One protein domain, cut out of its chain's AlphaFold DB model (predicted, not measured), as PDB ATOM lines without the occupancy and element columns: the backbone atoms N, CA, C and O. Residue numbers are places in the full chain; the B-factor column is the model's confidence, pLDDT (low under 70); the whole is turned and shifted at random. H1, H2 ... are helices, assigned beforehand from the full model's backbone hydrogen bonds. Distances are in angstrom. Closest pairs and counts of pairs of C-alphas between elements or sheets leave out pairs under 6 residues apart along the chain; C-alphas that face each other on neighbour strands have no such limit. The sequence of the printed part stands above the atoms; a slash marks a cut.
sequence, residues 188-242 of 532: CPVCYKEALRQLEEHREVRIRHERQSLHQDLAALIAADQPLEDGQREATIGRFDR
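What this domain is: This is residues 188 to 242 of the 532 residues of the protein "Hypothetical protein" of Neobodo designis (UniProt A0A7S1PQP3). What shape is this? It is a hook: the long helix H1 is the shaft, residues 224 to 229 make the turn, and the short helix H2 folds back with a gap between it and H1. What is it built of? The printed part has 55 residues with two named helices, H1 then H2, and no named strand; the class is all helix. How compact is it? It is extended, with a radius of gyration of the C-alphas of 17.4 A and spans of 55 by 22 by 5 A.

Where its parts are: Where is H1? It holds residues 189 to 223, 49.8 A long, from C-alpha 189 at (141.408, 186.456, 189.882). Where is H2? It holds residues 230 to 242, ending with C-alpha 242 at (170.714, 176.409, 180.149).

How they stand to each other: Do the helices meet? H1 and H2 are apart, with no C-alpha of one within 8 A of the other. What do their backbones show? In H1 every O i to N i+4 pair is within hydrogen-bond range; in H2, 6 of 9 are.

The domain as a whole: How large is it? The two C-alphas farthest apart, of Cys 188 and Pro 227, are 55.3 A apart. Is it continuous? The printed part has no cut, and the link from H1 to H2 is short. Where is confidence low? Residues 189 to 196, 198 to 199, 228 and 233 to 242 have pLDDT under 70.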
ATOM      1  N   CYS A 188     142.815 187.766 194.286       74.81
ATOM      2  CA  CYS A 188     141.610 187.964 193.472       74.81
ATOM      3  C   CYS A 188     141.912 187.624 192.001       74.81
ATOM      4  O   CYS A 188     142.907 188.135 191.497       74.81
ATOM      5  N   PRO A 189     141.106 186.833 191.264       55.31
ATOM      6  CA  PRO A 189     141.408 186.456 189.882       55.31
ATOM      7  C   PRO A 189     141.610 187.633 188.925       55.31
ATOM      8  O   PRO A 189     142.323 187.480 187.940       55.31
ATOM      9  N   VAL A 190     141.026 188.802 189.214       59.66
ATOM     10  CA  VAL A 190     141.266 190.030 188.443       59.66
ATOM     11  C   VAL A 190     142.665 190.574 188.745       59.66
ATOM     12  O   VAL A 190     143.466 190.686 187.824       59.66
ATOM     13  N   CYS A 191     143.015 190.793 190.019       62.44
ATOM     14  CA  CYS A 191     144.381 191.150 190.431       62.44
ATOM     15  C   CYS A 191     145.430 190.100 190.041       62.44
ATOM     16  O   CYS A 191     146.558 190.458 189.749       62.44
ATOM     17  N   TYR A 192     145.079 188.815 190.021       62.56
ATOM     18  CA  TYR A 192     145.968 187.723 189.637       62.56
ATOM     19  C   TYR A 192     146.196 187.712 188.129       62.56
ATOM     20  O   TYR A 192     147.330 187.590 187.689       62.56
ATOM     21  N   LYS A 193     145.141 187.900 187.325       57.53
ATOM     22  CA  LYS A 193     145.266 188.055 185.873       57.53
ATOM     23  C   LYS A 193     146.056 189.313 185.509       57.53
ATOM     24  O   LYS A 193     146.853 189.272 184.580       57.53
ATOM     25  N   GLU A 194     145.865 190.399 186.251       59.50
ATOM     26  CA  GLU A 194     146.612 191.644 186.074       59.50
ATOM     27  C   GLU A 194     148.078 191.503 186.517       59.50
ATOM     28  O   GLU A 194     148.973 191.880 185.772       59.50
ATOM     29  N   ALA A 195     148.353 190.853 187.650       57.03
ATOM     30  CA  ALA A 195     149.714 190.525 188.076       57.03
ATOM     31  C   ALA A 195     150.406 189.560 187.098       57.03
ATOM     32  O   ALA A 195     151.588 189.723 186.818       57.03
ATOM     33  N   LEU A 196     149.685 188.588 186.525       61.12
ATOM     34  CA  LEU A 196     150.205 187.736 185.453       61.12
ATOM     35  C   LEU A 196     150.516 188.547 184.188       61.12
ATOM     36  O   LEU A 196     151.592 188.361 183.632       61.12
ATOM     37  N   ARG A 197     149.643 189.480 183.777       72.94
ATOM     38  CA  ARG A 197     149.904 190.401 182.654       72.94
ATOM     39  C   ARG A 197     151.167 191.229 182.904       72.94
ATOM     40  O   ARG A 197     152.041 191.280 182.047       72.94
ATOM     41  N   GLN A 198     151.300 191.810 184.095       64.06
ATOM     42  CA  GLN A 198     152.473 192.597 184.488       64.06
ATOM     43  C   GLN A 198     153.750 191.743 184.555       64.06
ATOM     44  O   GLN A 198     154.807 192.198 184.126       64.06
ATOM     45  N   LEU A 199     153.671 190.493 185.027       65.31
ATOM     46  CA  LEU A 199     154.791 189.543 185.021       65.31
ATOM     47  C   LEU A 199     155.181 189.104 183.602       65.31
ATOM     48  O   LEU A 199     156.371 188.945 183.324       65.31
ATOM     49  N   GLU A 200     154.216 188.919 182.701       72.75
ATOM     50  CA  GLU A 200     154.464 188.651 181.282       72.75
ATOM     51  C   GLU A 200     155.121 189.860 180.603       72.75
ATOM     52  O   GLU A 200     156.146 189.696 179.944       72.75
ATOM     53  N   GLU A 201     154.640 191.077 180.856       75.06
ATOM     54  CA  GLU A 201     155.232 192.321 180.346       75.06
ATOM     55  C   GLU A 201     156.651 192.550 180.887       75.06
ATOM     56  O   GLU A 201     157.571 192.794 180.102       75.06
ATOM     57  N   HIS A 202     156.891 192.362 182.190       74.31
ATOM     58  CA  HIS A 202     158.240 192.413 182.766       74.31
ATOM     59  C   HIS A 202     159.164 191.343 182.175       74.31
ATOM     60  O   HIS A 202     160.346 191.604 181.933       74.31
ATOM     61  N   ARG A 203     158.644 190.137 181.919       74.75
ATOM     62  CA  ARG A 203     159.395 189.058 181.270       74.75
ATOM     63  C   ARG A 203     159.748 189.422 179.830       74.75
ATOM     64  O   ARG A 203     160.884 189.189 179.425       74.75
ATOM     65  N   GLU A 204     158.830 190.011 179.066       80.06
ATOM     66  CA  GLU A 204     159.120 190.487 177.713       80.06
ATOM     67  C   GLU A 204     160.139 191.631 177.703       80.06
ATOM     68  O   GLU A 204     161.077 191.594 176.909       80.06
ATOM     69  N   VAL A 205     159.996 192.628 178.583       81.06
ATOM     70  CA  VAL A 205     160.957 193.737 178.732       81.06
ATOM     71  C   VAL A 205     162.343 193.195 179.074       81.06
ATOM     72  O   VAL A 205     163.323 193.557 178.422       81.06
ATOM     73  N   ARG A 206     162.428 192.247 180.013       81.12
ATOM     74  CA  ARG A 206     163.683 191.576 180.363       81.12
ATOM     75  C   ARG A 206     164.284 190.811 179.180       81.12
ATOM     76  O   ARG A 206     165.473 190.963 178.921       81.12
ATOM     77  N   ILE A 207     163.489 190.040 178.433       80.75
ATOM     78  CA  ILE A 207     163.959 189.318 177.236       80.75
ATOM     79  C   ILE A 207     164.436 190.299 176.152       80.75
ATOM     80  O   ILE A 207     165.445 190.038 175.497       80.75
ATOM     81  N   ARG A 208     163.756 191.440 175.964       84.56
ATOM     82  CA  ARG A 208     164.194 192.507 175.046       84.56
ATOM     83  C   ARG A 208     165.540 193.090 175.483       84.56
ATOM     84  O   ARG A 208     166.423 193.204 174.639       84.56
ATOM     85  N   HIS A 209     165.721 193.378 176.771       85.38
ATOM     86  CA  HIS A 209     166.970 193.911 177.322       85.38
ATOM     87  C   HIS A 209     168.130 192.902 177.237       85.38
ATOM     88  O   HIS A 209     169.205 193.237 176.745       85.38
ATOM     89  N   GLU A 210     167.917 191.643 177.638       83.94
ATOM     90  CA  GLU A 210     168.914 190.567 177.502       83.94
ATOM     91  C   GLU A 210     169.309 190.366 176.026       83.94
ATOM     92  O   GLU A 210     170.490 190.251 175.704       83.94
ATOM     93  N   ARG A 211     168.342 190.419 175.100       85.12
ATOM     94  CA  ARG A 211     168.606 190.354 173.656       85.12
ATOM     95  C   ARG A 211     169.349 191.587 173.126       85.12
ATOM     96  O   ARG A 211     170.192 191.432 172.247       85.12
ATOM     97  N   GLN A 212     169.062 192.788 173.627       89.44
ATOM     98  CA  GLN A 212     169.795 194.009 173.268       89.44
ATOM     99  C   GLN A 212     171.247 193.948 173.755       89.44
ATOM    100  O   GLN A 212     172.142 194.195 172.952       89.44
ATOM    101  N   SER A 213     171.484 193.522 175.001       89.12
ATOM    102  CA  SER A 213     172.830 193.282 175.543       89.12
ATOM    103  C   SER A 213     173.599 192.277 174.683       89.12
ATOM    104  O   SER A 213     174.698 192.571 174.235       89.12
ATOM    105  N   LEU A 214     172.991 191.136 174.337       83.38
ATOM    106  CA  LEU A 214     173.630 190.133 173.473       83.38
ATOM    107  C   LEU A 214     173.907 190.647 172.050       83.38
ATOM    108  O   LEU A 214     174.900 190.252 171.441       83.38
ATOM    109  N   HIS A 215     173.060 191.525 171.502       86.56
ATOM    110  CA  HIS A 215     173.338 192.188 170.225       86.56
ATOM    111  C   HIS A 215     174.480 193.209 170.338       86.56
ATOM    112  O   HIS A 215     175.260 193.316 169.395       86.56
ATOM    113  N   GLN A 216     174.610 193.919 171.463       90.69
ATOM    114  CA  GLN A 216     175.733 194.825 171.736       90.69
ATOM    115  C   GLN A 216     177.045 194.051 171.917       90.69
ATOM    116  O   GLN A 216     178.031 194.389 171.268       90.69
ATOM    117  N   ASP A 217     177.041 192.964 172.694       83.75
ATOM    118  CA  ASP A 217     178.199 192.080 172.885       83.75
ATOM    119  C   ASP A 217     178.655 191.463 171.553       83.75
ATOM    120  O   ASP A 217     179.842 191.468 171.223       83.75
ATOM    121  N   LEU A 218     177.713 190.970 170.739       81.25
ATOM    122  CA  LEU A 218     178.017 190.418 169.419       81.25
ATOM    123  C   LEU A 218     178.540 191.494 168.456       81.25
ATOM    124  O   LEU A 218     179.474 191.226 167.704       81.25
ATOM    125  N   ALA A 219     177.978 192.705 168.482       88.50
ATOM    126  CA  ALA A 219     178.473 193.824 167.685       88.50
ATOM    127  C   ALA A 219     179.889 194.246 168.112       88.50
ATOM    128  O   ALA A 219     180.721 194.507 167.247       88.50
ATOM    129  N   ALA A 220     180.190 194.244 169.414       87.38
ATOM    130  CA  ALA A 220     181.525 194.514 169.941       87.38
ATOM    131  C   ALA A 220     182.540 193.432 169.529       87.38
ATOM    132  O   ALA A 220     183.647 193.764 169.115       87.38
ATOM    133  N   LEU A 221     182.157 192.149 169.564       81.75
ATOM    134  CA  LEU A 221     183.000 191.043 169.089       81.75
ATOM    135  C   LEU A 221     183.268 191.113 167.578       81.75
ATOM    136  O   LEU A 221     184.396 190.881 167.152       81.75
ATOM    137  N   ILE A 222     182.260 191.470 166.773       84.44
ATOM    138  CA  ILE A 222     182.422 191.689 165.325       84.44
ATOM    139  C   ILE A 222     183.327 192.903 165.061       84.44
ATOM    140  O   ILE A 222     184.204 192.833 164.206       84.44
ATOM    141  N   ALA A 223     183.159 193.998 165.809       87.81
ATOM    142  CA  ALA A 223     183.987 195.199 165.681       87.81
ATOM    143  C   ALA A 223     185.443 194.999 166.144       87.81
ATOM    144  O   ALA A 223     186.324 195.738 165.713       87.81
ATOM    145  N   ALA A 224     185.706 194.010 167.006       89.62
ATOM    146  CA  ALA A 224     187.046 193.676 167.486       89.62
ATOM    147  C   ALA A 224     187.877 192.824 166.502       89.62
ATOM    148  O   ALA A 224     189.049 192.582 166.780       89.62
ATOM    149  N   ASP A 225     187.275 192.352 165.399       83.06
ATOM    150  CA  ASP A 225     187.888 191.521 164.342       83.06
ATOM    151  C   ASP A 225     188.703 190.318 164.871       83.06
ATOM    152  O   ASP A 225     189.714 189.900 164.303       83.06
ATOM    153  N   GLN A 226     188.280 189.751 166.008       75.38
ATOM    154  CA  GLN A 226     188.945 188.595 166.604       75.38
ATOM    155  C   GLN A 226     188.417 187.291 165.987       75.38
ATOM    156  O   GLN A 226     187.208 187.035 166.041       75.38
ATOM    157  N   PRO A 227     189.290 186.420 165.444       72.94
ATOM    158  CA  PRO A 227     188.875 185.111 164.961       72.94
ATOM    159  C   PRO A 227     188.461 184.232 166.147       72.94
ATOM    160  O   PRO A 227     189.305 183.709 166.872       72.94
ATOM    161  N   LEU A 228     187.149 184.067 166.349       68.38
ATOM    162  CA  LEU A 228     186.610 183.142 167.346       68.38
ATOM    163  C   LEU A 228     186.995 181.700 166.997       68.38
ATOM    164  O   LEU A 228     186.539 181.161 165.987       68.38
ATOM    165  N   GLU A 229     187.770 181.059 167.870       78.25
ATOM    166  CA  GLU A 229     188.001 179.616 167.810       78.25
ATOM    167  C   GLU A 229     186.688 178.855 168.066       78.25
ATOM    168  O   GLU A 229     185.887 179.240 168.927       78.25
ATOM    169  N   ASP A 230     186.462 177.749 167.349       73.44
ATOM    170  CA  ASP A 230     185.163 177.051 167.317       73.44
ATOM    171  C   ASP A 230     184.626 176.667 168.714       73.44
ATOM    172  O   ASP A 230     183.422 176.761 168.971       73.44
ATOM    173  N   GLY A 231     185.513 176.345 169.663       75.44
ATOM    174  CA  GLY A 231     185.143 176.027 171.048       75.44
ATOM    175  C   GLY A 231     184.506 177.190 171.828       75.44
ATOM    176  O   GLY A 231     183.652 176.962 172.687       75.44
ATOM    177  N   GLN A 232     184.847 178.448 171.521       70.00
ATOM    178  CA  GLN A 232     184.187 179.616 172.126       70.00
ATOM    179  C   GLN A 232     182.772 179.820 171.565       70.00
ATOM    180  O   GLN A 232     181.865 180.267 172.278       70.00
ATOM    181  N   ARG A 233     182.556 179.434 170.302       67.25
ATOM    182  CA  ARG A 233     181.255 179.493 169.627       67.25
ATOM    183  C   ARG A 233     180.261 178.528 170.271       67.25
ATOM    184  O   ARG A 233     179.167 178.942 170.660       67.25
ATOM    185  N   GLU A 234     180.674 177.280 170.487       69.88
ATOM    186  CA  GLU A 234     179.867 176.273 171.190       69.88
ATOM    187  C   GLU A 234     179.609 176.646 172.657       69.88
ATOM    188  O   GLU A 234     178.485 176.499 173.139       69.88
ATOM    189  N   ALA A 235     180.600 177.201 173.364       69.94
ATOM    190  CA  ALA A 235     180.422 177.656 174.746       69.94
ATOM    191  C   ALA A 235     179.379 178.784 174.876       69.94
ATOM    192  O   ALA A 235     178.641 178.836 175.864       69.94
ATOM    193  N   THR A 236     179.294 179.664 173.873       63.97
ATOM    194  CA  THR A 236     178.323 180.769 173.828       63.97
ATOM    195  C   THR A 236     176.911 180.253 173.534       63.97
ATOM    196  O   THR A 236     175.967 180.601 174.244       63.97
ATOM    197  N   ILE A 237     176.766 179.336 172.570       67.75
ATOM    198  CA  ILE A 237     175.487 178.668 172.263       67.75
ATOM    199  C   ILE A 237     175.014 177.818 173.459       67.75
ATOM    200  O   ILE A 237     173.856 177.884 173.861       67.75
ATOM    201  N   GLY A 238     175.921 177.102 174.125       65.06
ATOM    202  CA  GLY A 238     175.630 176.271 175.299       65.06
ATOM    203  C   GLY A 238     175.279 177.035 176.588       65.06
ATOM    204  O   GLY A 238     174.976 176.393 177.604       65.06
ATOM    205  N   ARG A 239     175.329 178.377 176.591       62.22
ATOM    206  CA  ARG A 239     174.702 179.219 177.630       62.22
ATOM    207  C   ARG A 239     173.226 179.494 177.329       62.22
ATOM    208  O   ARG A 239     172.445 179.574 178.273       62.22
ATOM    209  N   PHE A 240     172.843 179.575 176.055       55.78
ATOM    210  CA  PHE A 240     171.487 179.911 175.610       55.78
ATOM    211  C   PHE A 240     170.443 178.906 176.136       55.78
ATOM    212  O   PHE A 240     169.474 179.302 176.783       55.78
ATOM    213  N   ASP A 241     170.690 177.601 175.975       50.62
ATOM    214  CA  ASP A 241     169.750 176.553 176.412       50.62
ATOM    215  C   ASP A 241     169.607 176.450 177.940       50.62
ATOM    216  O   ASP A 241     168.514 176.226 178.466       50.62
ATOM    217  N   ARG A 242     170.702 176.637 178.690       51.97
ATOM    218  CA  ARG A 242     170.714 176.409 180.149       51.97
ATOM    219  C   ARG A 242     169.912 177.438 180.945       51.97
ATOM    220  O   ARG A 242     169.480 177.123 182.055       51.97
TER     221      ARG A 242